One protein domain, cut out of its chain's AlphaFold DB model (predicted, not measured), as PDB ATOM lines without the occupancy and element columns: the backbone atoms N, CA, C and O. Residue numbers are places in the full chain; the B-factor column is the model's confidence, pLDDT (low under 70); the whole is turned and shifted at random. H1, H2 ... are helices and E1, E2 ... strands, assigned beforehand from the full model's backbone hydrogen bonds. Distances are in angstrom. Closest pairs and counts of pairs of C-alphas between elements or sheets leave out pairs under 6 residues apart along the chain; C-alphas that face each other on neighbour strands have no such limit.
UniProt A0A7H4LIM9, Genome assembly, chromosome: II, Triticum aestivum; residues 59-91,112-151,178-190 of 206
ATOM      1  N   ILE A  59      33.341   5.468 -52.853       70.75
ATOM      2  CA  ILE A  59      31.963   5.536 -52.354       70.75
ATOM      3  C   ILE A  59      31.779   6.822 -51.553       70.75
ATOM      4  O   ILE A  59      32.267   6.972 -50.432       70.75
ATOM      5  N   GLU A  60      31.003   7.748 -52.110       84.50
ATOM      6  CA  GLU A  60      30.561   8.925 -51.375       84.50
ATOM      7  C   GLU A  60      29.746   8.510 -50.137       84.50
ATOM      8  O   GLU A  60      28.849   7.665 -50.191       84.50
ATOM      9  N   THR A  61      30.051   9.119 -48.992       87.12
ATOM     10  CA  THR A  61      29.404   8.818 -47.707       87.12
ATOM     11  C   THR A  61      28.884  10.078 -47.018       87.12
ATOM     12  O   THR A  61      29.266  11.201 -47.339       87.12
ATOM     13  N   TYR A  62      27.985   9.897 -46.057       88.38
ATOM     14  CA  TYR A  62      27.528  10.907 -45.113       88.38
ATOM     15  C   TYR A  62      27.487  10.313 -43.702       88.38
ATOM     16  O   TYR A  62      27.511   9.097 -43.505       88.38
ATOM     17  N   LEU A  63      27.427  11.175 -42.694       90.62
ATOM     18  CA  LEU A  63      27.320  10.772 -41.299       90.62
ATOM     19  C   LEU A  63      25.881  10.929 -40.836       90.62
ATOM     20  O   LEU A  63      25.214  11.912 -41.146       90.62
ATOM     21  N   CYS A  64      25.436   9.990 -40.023       91.44
ATOM     22  CA  CYS A  64      24.196  10.093 -39.292       91.44
ATOM     23  C   CYS A  64      24.480  10.065 -37.796       91.44
ATOM     24  O   CYS A  64      25.261   9.226 -37.339       91.44
ATOM     25  N   HIS A  65      23.869  10.973 -37.036       91.56
ATOM     26  CA  HIS A  65      24.064  11.090 -35.591       91.56
ATOM     27  C   HIS A  65      22.746  11.130 -34.840       91.56
ATOM     28  O   HIS A  65      21.802  11.761 -35.298       91.56
ATOM     29  N   ILE A  66      22.722  10.532 -33.650       90.50
ATOM     30  CA  ILE A  66      21.708  10.804 -32.628       90.50
ATOM     31  C   ILE A  66      22.283  11.865 -31.693       90.50
ATOM     32  O   ILE A  66      23.307  11.623 -31.049       90.50
ATOM     33  N   CYS A  67      21.623  13.015 -31.609       89.06
ATOM     34  CA  CYS A  67      21.960  14.091 -30.686       89.06
ATOM     35  C   CYS A  67      20.967  14.123 -29.515       89.06
ATOM     36  O   CYS A  67      19.754  14.001 -29.709       89.06
ATOM     37  N   LEU A  68      21.491  14.338 -28.309       85.12
ATOM     38  CA  LEU A  68      20.754  14.658 -27.087       85.12
ATOM     39  C   LEU A  68      21.211  16.042 -26.631       85.12
ATOM     40  O   LEU A  68      22.269  16.186 -26.019       85.12
ATOM     41  N   GLY A  69      20.456  17.076 -27.000       76.81
ATOM     42  CA  GLY A  69      20.916  18.451 -26.829       76.81
ATOM     43  C   GLY A  69      22.272  18.653 -27.511       76.81
ATOM     44  O   GLY A  69      22.362  18.613 -28.736       76.81
ATOM     45  N   ARG A  70      23.327  18.851 -26.712       74.88
ATOM     46  CA  ARG A  70      24.707  19.094 -27.172       74.88
ATOM     47  C   ARG A  70      25.543  17.822 -27.321       74.88
ATOM     48  O   ARG A  70      26.620  17.882 -27.917       74.88
ATOM     49  N   ASP A  71      25.057  16.704 -26.796       79.12
ATOM     50  CA  ASP A  71      25.800  15.456 -26.732       79.12
ATOM     51  C   ASP A  71      25.504  14.574 -27.942       79.12
ATOM     52  O   ASP A  71      24.356  14.382 -28.343       79.12
ATOM     53  N   LEU A  72      26.566  14.012 -28.519       83.88
ATOM     54  CA  LEU A  72      26.474  12.990 -29.553       83.88
ATOM     55  C   LEU A  72      26.345  11.630 -28.866       83.88
ATOM     56  O   LEU A  72      27.279  11.188 -28.198       83.88
ATOM     57  N   LEU A  73      25.196  10.978 -29.034       83.62
ATOM     58  CA  LEU A  73      24.902   9.680 -28.422       83.62
ATOM     59  C   LEU A  73      25.333   8.508 -29.296       83.62
ATOM     60  O   LEU A  73      25.875   7.526 -28.797       83.62
ATOM     61  N   ASN A  74      25.065   8.589 -30.598       85.00
ATOM     62  CA  ASN A  74      25.360   7.508 -31.531       85.00
ATOM     63  C   ASN A  74      25.731   8.074 -32.902       85.00
ATOM     64  O   ASN A  74      25.247   9.141 -33.283       85.00
ATOM     65  N   ARG A  75      26.579   7.356 -33.643       88.50
ATOM     66  CA  ARG A  75      27.065   7.739 -34.967       88.50
ATOM     67  C   ARG A  75      27.144   6.546 -35.907       88.50
ATOM     68  O   ARG A  75      27.695   5.511 -35.550       88.50
ATOM     69  N   ARG A  76      26.694   6.745 -37.145       87.94
ATOM     70  CA  ARG A  76      26.834   5.795 -38.253       87.94
ATOM     71  C   ARG A  76      27.322   6.503 -39.512       87.94
ATOM     72  O   ARG A  76      26.920   7.634 -39.768       87.94
ATOM     73  N   VAL A  77      28.180   5.849 -40.289       89.19
ATOM     74  CA  VAL A  77      28.486   6.275 -41.663       89.19
ATOM     75  C   VAL A  77      27.542   5.552 -42.596       89.19
ATOM     76  O   VAL A  77      27.387   4.336 -42.507       89.19
ATOM     77  N   CYS A  78      26.921   6.315 -43.476       88.19
ATOM     78  CA  CYS A  78      26.030   5.821 -44.500       88.19
ATOM     79  C   CYS A  78      26.608   6.171 -45.867       88.19
ATOM     80  O   CYS A  78      27.119   7.277 -46.040       88.19
ATOM     81  N   PRO A  79      26.529   5.282 -46.855       87.00
ATOM     82  CA  PRO A  79      26.858   5.652 -48.220       87.00
ATOM     83  C   PRO A  79      25.739   6.517 -48.824       87.00
ATOM     84  O   PRO A  79      24.568   6.360 -48.476       87.00
ATOM     85  N   THR A  80      26.079   7.436 -49.725       84.12
ATOM     86  CA  THR A  80      25.126   8.406 -50.301       84.12
ATOM     87  C   THR A  80      24.070   7.771 -51.194       84.12
ATOM     88  O   THR A  80      22.984   8.337 -51.312       84.12
ATOM     89  N   TYR A  81      24.332   6.586 -51.753       81.31
ATOM     90  CA  TYR A  81      23.341   5.837 -52.531       81.31
ATOM     91  C   TYR A  81      22.152   5.338 -51.683       81.31
ATOM     92  O   TYR A  81      21.110   5.011 -52.244       81.31
ATOM     93  N   TRP A  82      22.267   5.334 -50.346       85.69
ATOM     94  CA  TRP A  82      21.139   5.179 -49.420       85.69
ATOM     95  C   TRP A  82      20.738   6.551 -48.858       85.69
ATOM     96  O   TRP A  82      21.378   7.034 -47.918       85.69
ATOM     97  N   PRO A  83      19.696   7.212 -49.392       78.75
ATOM     98  CA  PRO A  83      19.432   8.619 -49.092       78.75
ATOM     99  C   PRO A  83      18.964   8.860 -47.654       78.75
ATOM    100  O   PRO A  83      19.181   9.954 -47.122       78.75
ATOM    101  N   ASP A  84      18.383   7.850 -47.017       84.56
ATOM    102  CA  ASP A  84      17.691   7.996 -45.746       84.56
ATOM    103  C   ASP A  84      18.499   7.462 -44.565       84.56
ATOM    104  O   ASP A  84      19.183   6.439 -44.652       84.56
ATOM    105  N   CYS A  85      18.382   8.164 -43.437       87.62
ATOM    106  CA  CYS A  85      18.859   7.689 -42.149       87.62
ATOM    107  C   CYS A  85      17.782   7.858 -41.082       87.62
ATOM    108  O   CYS A  85      17.212   8.940 -40.931       87.62
ATOM    109  N   HIS A  86      17.573   6.807 -40.292       87.69
ATOM    110  CA  HIS A  86      16.586   6.778 -39.221       87.69
ATOM    111  C   HIS A  86      17.134   6.088 -37.976       87.69
ATOM    112  O   HIS A  86      18.000   5.211 -38.050       87.69
ATOM    113  N   ALA A  87      16.595   6.466 -36.822       87.75
ATOM    114  CA  ALA A  87      16.775   5.747 -35.577       87.75
ATOM    115  C   ALA A  87      15.633   4.743 -35.376       87.75
ATOM    116  O   ALA A  87      14.452   5.094 -35.441       87.75
ATOM    117  N   LEU A  88      16.011   3.503 -35.083       85.44
ATOM    118  CA  LEU A  88      15.126   2.451 -34.598       85.44
ATOM    119  C   LEU A  88      15.307   2.336 -33.094       85.44
ATOM    120  O   LEU A  88      16.428   2.115 -32.643       85.44
ATOM    121  N   CYS A  89      14.227   2.505 -32.339       84.06
ATOM    122  CA  CYS A  89      14.245   2.556 -30.882       84.06
ATOM    123  C   CYS A  89      13.369   1.446 -30.309       84.06
ATOM    124  O   CYS A  89      12.210   1.330 -30.708       84.06
ATOM    125  N   ASP A  90      13.894   0.681 -29.355       75.94
ATOM    126  CA  ASP A  90      13.100  -0.308 -28.626       75.94
ATOM    127  C   ASP A  90      12.417   0.344 -27.403       75.94
ATOM    128  O   ASP A  90      13.108   0.887 -26.531       75.94
ATOM    129  N   PRO A  91      11.072   0.333 -27.309       64.75
ATOM    130  CA  PRO A  91      10.360   0.842 -26.142       64.75
ATOM    131  C   PRO A  91      10.440  -0.078 -24.907       64.75
ATOM    132  O   PRO A  91      10.069   0.370 -23.821       64.75
ATOM    133  N   ASN A 112      18.910  20.011 -20.331       50.91
ATOM    134  CA  ASN A 112      17.680  20.702 -19.963       50.91
ATOM    135  C   ASN A 112      16.502  19.892 -20.497       50.91
ATOM    136  O   ASN A 112      16.543  19.430 -21.633       50.91
ATOM    137  N   ARG A 113      15.482  19.656 -19.667       51.19
ATOM    138  CA  ARG A 113      14.354  18.764 -19.999       51.19
ATOM    139  C   ARG A 113      13.644  19.137 -21.315       51.19
ATOM    140  O   ARG A 113      12.860  18.341 -21.822       51.19
ATOM    141  N   ASP A 114      13.944  20.325 -21.830       59.69
ATOM    142  CA  ASP A 114      13.438  20.940 -23.052       59.69
ATOM    143  C   ASP A 114      14.359  20.765 -24.282       59.69
ATOM    144  O   ASP A 114      13.979  21.143 -25.396       59.69
ATOM    145  N   ASP A 115      15.562  20.206 -24.115       69.31
ATOM    146  CA  ASP A 115      16.489  19.947 -25.214       69.31
ATOM    147  C   ASP A 115      15.967  18.771 -26.054       69.31
ATOM    148  O   ASP A 115      15.800  17.658 -25.546       69.31
ATOM    149  N   PRO A 116      15.687  18.985 -27.353       78.06
ATOM    150  CA  PRO A 116      15.141  17.936 -28.191       78.06
ATOM    151  C   PRO A 116      16.191  16.860 -28.460       78.06
ATOM    152  O   PRO A 116      17.365  17.153 -28.698       78.06
ATOM    153  N   CYS A 117      15.726  15.619 -28.529       86.56
ATOM    154  CA  CYS A 117      16.484  14.534 -29.121       86.56
ATOM    155  C   CYS A 117      16.144  14.408 -30.586       86.56
ATOM    156  O   CYS A 117      14.974  14.473 -30.967       86.56
ATOM    157  N   TYR A 118      17.161  14.236 -31.415       88.81
ATOM    158  CA  TYR A 118      16.953  14.168 -32.849       88.81
ATOM    159  C   TYR A 118      18.073  13.419 -33.554       88.81
ATOM    160  O   TYR A 118      19.185  13.277 -33.048       88.81
ATOM    161  N   VAL A 119      17.749  12.945 -34.748       90.12
ATOM    162  CA  VAL A 119      18.682  12.365 -35.701       90.12
ATOM    163  C   VAL A 119      19.061  13.441 -36.706       90.12
ATOM    164  O   VAL A 119      18.187  14.098 -37.278       90.12
ATOM    165  N   VAL A 120      20.357  13.623 -36.931       90.75
ATOM    166  CA  VAL A 120      20.888  14.569 -37.913       90.75
ATOM    167  C   VAL A 120      21.724  13.838 -38.954       90.75
ATOM    168  O   VAL A 120      22.559  12.994 -38.628       90.75
ATOM    169  N   LYS A 121      21.492  14.183 -40.216       91.00
ATOM    170  CA  LYS A 121      22.288  13.768 -41.368       91.00
ATOM    171  C   LYS A 121      23.292  14.871 -41.682       91.00
ATOM    172  O   LYS A 121      22.882  16.017 -41.843       91.00
ATOM    173  N   ILE A 122      24.577  14.542 -41.776       89.38
ATOM    174  CA  ILE A 122      25.680  15.473 -42.044       89.38
ATOM    175  C   ILE A 122      26.430  15.004 -43.288       89.38
ATOM    176  O   ILE A 122      26.977  13.902 -43.318       89.38
ATOM    177  N   TYR A 123      26.477  15.852 -44.304       86.50
ATOM    178  CA  TYR A 123      27.173  15.593 -45.559       86.50
ATOM    179  C   TYR A 123      28.652  15.995 -45.474       86.50
ATOM    180  O   TYR A 123      29.043  16.819 -44.643       86.50
ATOM    181  N   ASN A 124      29.479  15.471 -46.382       82.00
ATOM    182  CA  ASN A 124      30.918  15.771 -46.427       82.00
ATOM    183  C   ASN A 124      31.234  17.257 -46.662       82.00
ATOM    184  O   ASN A 124      32.261  17.750 -46.206       82.00
ATOM    185  N   ASN A 125      30.325  17.993 -47.306       81.06
ATOM    186  CA  ASN A 125      30.420  19.444 -47.485       81.06
ATOM    187  C   ASN A 125      30.080  20.252 -46.208       81.06
ATOM    188  O   ASN A 125      30.025  21.478 -46.256       81.06
ATOM    189  N   GLY A 126      29.806  19.589 -45.078       79.31
ATOM    190  CA  GLY A 126      29.462  20.214 -43.798       79.31
ATOM    191  C   GLY A 126      28.000  20.654 -43.666       79.31
ATOM    192  O   GLY A 126      27.594  21.115 -42.595       79.31
ATOM    193  N   THR A 127      27.186  20.498 -44.715       83.69
ATOM    194  CA  THR A 127      25.738  20.731 -44.623       83.69
ATOM    195  C   THR A 127      25.083  19.648 -43.769       83.69
ATOM    196  O   THR A 127      25.539  18.504 -43.734       83.69
ATOM    197  N   HIS A 128      24.022  20.006 -43.047       88.31
ATOM    198  CA  HIS A 128      23.324  19.075 -42.169       88.31
ATOM    199  C   HIS A 128      21.819  19.325 -42.144       88.31
ATOM    200  O   HIS A 128      21.366  20.453 -42.333       88.31
ATOM    201  N   THR A 129      21.046  18.270 -41.896       88.06
ATOM    202  CA  THR A 129      19.586  18.339 -41.775       88.06
ATOM    203  C   THR A 129      19.081  17.403 -40.686       88.06
ATOM    204  O   THR A 129      19.598  16.297 -40.515       88.06
ATOM    205  N   VAL A 130      18.079  17.853 -39.932       88.88
ATOM    206  CA  VAL A 130      17.395  17.025 -38.936       88.88
ATOM    207  C   VAL A 130      16.375  16.157 -39.660       88.88
ATOM    208  O   VAL A 130      15.475  16.678 -40.312       88.88
ATOM    209  N   VAL A 131      16.518  14.839 -39.543       88.81
ATOM    210  CA  VAL A 131      15.683  13.863 -40.268       88.81
ATOM    211  C   VAL A 131      14.616  13.221 -39.385       88.81
ATOM    212  O   VAL A 131      13.609  12.738 -39.892       88.81
ATOM    213  N   GLN A 132      14.799  13.226 -38.061       87.06
ATOM    214  CA  GLN A 132      13.852  12.623 -37.121       87.06
ATOM    215  C   GLN A 132      13.971  13.270 -35.739       87.06
ATOM    216  O   GLN A 132      15.081  13.469 -35.258       87.06
ATOM    217  N   TYR A 133      12.849  13.551 -35.076       86.94
ATOM    218  CA  TYR A 133      12.817  13.890 -33.648       86.94
ATOM    219  C   TYR A 133      12.462  12.647 -32.830       86.94
ATOM    220  O   TYR A 133      11.649  11.830 -33.259       86.94
ATOM    221  N   LEU A 134      13.081  12.500 -31.663       84.25
ATOM    222  CA  LEU A 134      12.982  11.322 -30.804       84.25
ATOM    223  C   LEU A 134      12.522  11.708 -29.399       84.25
ATOM    224  O   LEU A 134      12.756  12.828 -28.940       84.25
ATOM    225  N   ASP A 135      11.938  10.746 -28.682       82.56
ATOM    226  CA  ASP A 135      11.810  10.841 -27.229       82.56
ATOM    227  C   ASP A 135      13.176  10.567 -26.586       82.56
ATOM    228  O   ASP A 135      13.743   9.475 -26.710       82.56
ATOM    229  N   CYS A 136      13.696  11.555 -25.861       83.31
ATOM    230  CA  CYS A 136      14.961  11.463 -25.141       83.31
ATOM    231  C   CYS A 136      15.029  10.339 -24.104       83.31
ATOM    232  O   CYS A 136      16.121   9.955 -23.693       83.31
ATOM    233  N   ARG A 137      13.896   9.783 -23.668       79.81
ATOM    234  CA  ARG A 137      13.871   8.625 -22.761       79.81
ATOM    235  C   ARG A 137      14.269   7.322 -23.451       79.81
ATOM    236  O   ARG A 137      14.760   6.407 -22.787       79.81
ATOM    237  N   LEU A 138      14.052   7.244 -24.762       77.94
ATOM    238  CA  LEU A 138      14.272   6.047 -25.569       77.94
ATOM    239  C   LEU A 138      15.599   6.084 -26.329       77.94
ATOM    240  O   LEU A 138      16.081   5.029 -26.722       77.94
ATOM    241  N   THR A 139      16.228   7.255 -26.487       77.88
ATOM    242  CA  THR A 139      17.456   7.446 -27.290       77.88
ATOM    243  C   THR A 139      18.608   6.517 -26.932       77.88
ATOM    244  O   THR A 139      19.348   6.099 -27.819       77.88
ATOM    245  N   ARG A 140      18.741   6.146 -25.656       77.75
ATOM    246  CA  ARG A 140      19.747   5.176 -25.186       77.75
ATOM    247  C   ARG A 140      19.552   3.755 -25.737       77.75
ATOM    248  O   ARG A 140      20.493   2.976 -25.729       77.75
ATOM    249  N   TRP A 141      18.348   3.434 -26.205       79.75
ATOM    250  CA  TRP A 141      17.968   2.151 -26.803       79.75
ATOM    251  C   TRP A 141      17.746   2.267 -28.314       79.75
ATOM    252  O   TRP A 141      17.097   1.410 -28.911       79.75
ATOM    253  N   CYS A 142      18.245   3.342 -28.932       84.19
ATOM    254  CA  CYS A 142      18.101   3.569 -30.360       84.19
ATOM    255  C   CYS A 142      19.378   3.214 -31.133       84.19
ATOM    256  O   CYS A 142      20.487   3.625 -30.779       84.19
ATOM    257  N   SER A 143      19.206   2.531 -32.262       85.25
ATOM    258  CA  SER A 143      20.258   2.268 -33.248       85.25
ATOM    259  C   SER A 143      20.011   3.057 -34.531       85.25
ATOM    260  O   SER A 143      18.870   3.169 -34.979       85.25
ATOM    261  N   LEU A 144      21.077   3.582 -35.135       88.50
ATOM    262  CA  LEU A 144      21.010   4.256 -36.431       88.50
ATOM    263  C   LEU A 144      21.025   3.250 -37.581       88.50
ATOM    264  O   LEU A 144      21.811   2.303 -37.585       88.50
ATOM    265  N   THR A 145      20.217   3.520 -38.596       87.44
ATOM    266  CA  THR A 145      20.122   2.738 -39.832       87.44
ATOM    267  C   THR A 145      20.278   3.650 -41.044       87.44
ATOM    268  O   THR A 145      20.003   4.841 -40.965       87.44
ATOM    269  N   CYS A 146      20.776   3.093 -42.146       88.75
ATOM    270  CA  CYS A 146      20.924   3.758 -43.437       88.75
ATOM    271  C   CYS A 146      20.044   2.966 -44.402       88.75
ATOM    272  O   CYS A 146      20.203   1.745 -44.445       88.75
ATOM    273  N   GLY A 147      19.157   3.625 -45.134       81.56
ATOM    274  CA  GLY A 147      18.290   2.976 -46.114       81.56
ATOM    275  C   GLY A 147      16.858   3.505 -46.116       81.56
ATOM    276  O   GLY A 147      16.372   3.988 -45.093       81.56
ATOM    277  N   GLY A 148      16.219   3.423 -47.287       61.06
ATOM    278  CA  GLY A 148      14.849   3.881 -47.527       61.06
ATOM    279  C   GLY A 148      13.830   3.028 -46.777       61.06
ATOM    280  O   GLY A 148      13.945   1.807 -46.743       61.06
ATOM    281  N   GLY A 149      12.869   3.699 -46.144       53.81
ATOM    282  CA  GLY A 149      11.928   3.217 -45.123       53.81
ATOM    283  C   GLY A 149      11.041   1.991 -45.411       53.81
ATOM    284  O   GLY A 149      10.111   1.752 -44.639       53.81
ATOM    285  N   ASP A 150      11.295   1.200 -46.450       49.66
ATOM    286  CA  ASP A 150      10.421   0.097 -46.864       49.66
ATOM    287  C   ASP A 150      10.725  -1.212 -46.104       49.66
ATOM    288  O   ASP A 150       9.815  -1.987 -45.806       49.66
ATOM    289  N   ASP A 151      11.972  -1.410 -45.658       49.53
ATOM    290  CA  ASP A 151      12.383  -2.614 -44.914       49.53
ATOM    291  C   ASP A 151      12.227  -2.483 -43.389       49.53
ATOM    292  O   ASP A 151      12.153  -3.478 -42.665       49.53
ATOM    293  N   VAL A 178      35.532  17.870 -34.782       62.69
ATOM    294  CA  VAL A 178      35.051  19.077 -34.072       62.69
ATOM    295  C   VAL A 178      33.762  19.629 -34.698       62.69
ATOM    296  O   VAL A 178      32.882  20.103 -33.981       62.69
ATOM    297  N   ALA A 179      33.618  19.517 -36.022       65.25
ATOM    298  CA  ALA A 179      32.403  19.894 -36.740       65.25
ATOM    299  C   ALA A 179      31.171  19.093 -36.280       65.25
ATOM    300  O   ALA A 179      30.118  19.678 -36.071       65.25
ATOM    301  N   GLU A 180      31.314  17.790 -36.031       67.25
ATOM    302  CA  GLU A 180      30.226  16.893 -35.619       67.25
ATOM    303  C   GLU A 180      29.679  17.263 -34.237       67.25
ATOM    304  O   GLU A 180      28.475  17.440 -34.058       67.25
ATOM    305  N   ARG A 181      30.573  17.497 -33.270       67.81
ATOM    306  CA  ARG A 181      30.186  17.979 -31.932       67.81
ATOM    307  C   ARG A 181      29.524  19.358 -31.985       67.81
ATOM    308  O   ARG A 181      28.628  19.646 -31.193       67.81
ATOM    309  N   ARG A 182      29.930  20.219 -32.926       75.88
ATOM    310  CA  ARG A 182      29.276  21.518 -33.142       75.88
ATOM    311  C   ARG A 182      27.866  21.378 -33.712       75.88
ATOM    312  O   ARG A 182      27.039  22.216 -33.370       75.88
ATOM    313  N   VAL A 183      27.582  20.357 -34.525       78.44
ATOM    314  CA  VAL A 183      26.239  20.146 -35.093       78.44
ATOM    315  C   VAL A 183      25.215  19.823 -34.007       78.44
ATOM    316  O   VAL A 183      24.158  20.446 -33.994       78.44
ATOM    317  N   CYS A 184      25.526  18.940 -33.050       79.62
ATOM    318  CA  CYS A 184      24.592  18.712 -31.940       79.62
ATOM    319  C   CYS A 184      24.400  19.998 -31.099       79.62
ATOM    320  O   CYS A 184      23.287  20.374 -30.736       79.62
ATOM    321  N   ASN A 185      25.475  20.760 -30.865       72.25
ATOM    322  CA  ASN A 185      25.435  21.995 -30.073       72.25
ATOM    323  C   ASN A 185      24.707  23.184 -30.750       72.25
ATOM    324  O   ASN A 185      24.146  24.049 -30.065       72.25
ATOM    325  N   SER A 186      24.710  23.274 -32.083       65.88
ATOM    326  CA  SER A 186      24.130  24.413 -32.814       65.88
ATOM    327  C   SER A 186      22.604  24.478 -32.693       65.88
ATOM    328  O   SER A 186      22.042  25.572 -32.606       65.88
ATOM    329  N   GLN A 187      21.931  23.331 -32.598       59.19
ATOM    330  CA  GLN A 187      20.467  23.265 -32.529       59.19
ATOM    331  C   GLN A 187      19.909  23.711 -31.170       59.19
ATOM    332  O   GLN A 187      18.855  24.347 -31.111       59.19
ATOM    333  N   VAL A 188      20.651  23.476 -30.082       56.53
ATOM    334  CA  VAL A 188      20.326  24.011 -28.743       56.53
ATOM    335  C   VAL A 188      20.382  25.545 -28.747       56.53
ATOM    336  O   VAL A 188      19.569  26.223 -28.122       56.53
ATOM    337  N   THR A 189      21.309  26.112 -29.522       53.59
ATOM    338  CA  THR A 189      21.507  27.565 -29.617       53.59
ATOM    339  C   THR A 189      20.459  28.236 -30.519       53.59
ATOM    340  O   THR A 189      20.053  29.365 -30.252       53.59
ATOM    341  N   ALA A 190      19.963  27.541 -31.550       52.66
ATOM    342  CA  ALA A 190      18.912  28.044 -32.439       52.66
ATOM    343  C   ALA A 190      17.554  28.226 -31.732       52.66
ATOM    344  O   ALA A 190      16.863  29.206 -32.002       52.66
TER     345      ALA A 190
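This is residues 59 to 91, 112 to 151 and 178 to 190 of the 206 residues of the protein "Genome assembly, chromosome: II" of Triticum aestivum (UniProt A0A7H4LIM9). A small, lopsided sandwich: a strongly twisted four-stranded sheet, E2 E1 E4 E5, is covered on one face by the two-stranded sheet E3 E6, and the helix H1 packs on its other face. The 86 printed residues hold six named strands, then one named helix; both sheets are antiparallel, and the class is mixed. The whole is compact, with a radius of gyration of the C-alphas of 12.4 A, but flat, spanning 38 by 31 by 16 A.

E1, residues 61 to 68, begins at C-alpha 61 (29.404, 8.818, -47.707) and is 23.1 A long. E2, residues 71 to 79, is 23.6 A long and bends by 57 degrees at residue 74. E3 is residues 85 to 89, E4 117 to 123, E5 128 to 134 and E6 142 to 146. H1, residues 178 to 190, is 18.5 A long and ends at C-alpha 190 (18.912, 28.044, -32.439).

In the larger sheet, E2 and E1 are a hairpin, with N 64 and O 76 2.8 A apart. E1 and E4 have N 65 and O 120 at 2.9 A. E4 and E5 are a hairpin, with N 119 and O 132 at 2.8 A. In the other sheet, N 143 and O 88 of E6 and E3 are 2.8 A apart. These N and O pairs are within hydrogen-bond range. The sheets form a sandwich, two sheets face to face, 8.6 A centre to centre where they face each other; the closest C-alphas of E2 and E6 are those of Cys 78 and Cys 146, 5.6 A. H1 is on the larger sheet, in two layers, a helix on one face of a sheet; the closest C-alphas of H1 and E1 are those of Cys 184 and Cys 67, 5.5 A. In H1, 6 of 9 O i to N i+4 pairs are within hydrogen-bond range.

The farthest C-alphas, those of Ile 59 and Arg 113, are 39.1 A apart. Residues 92 to 111 and 152 to 177 are not printed; the C-alpha gaps are 22.0 A and 33.2 A. Of the links printed whole, none is long. Mean pLDDT of the printed part is 79.0, of H1 66.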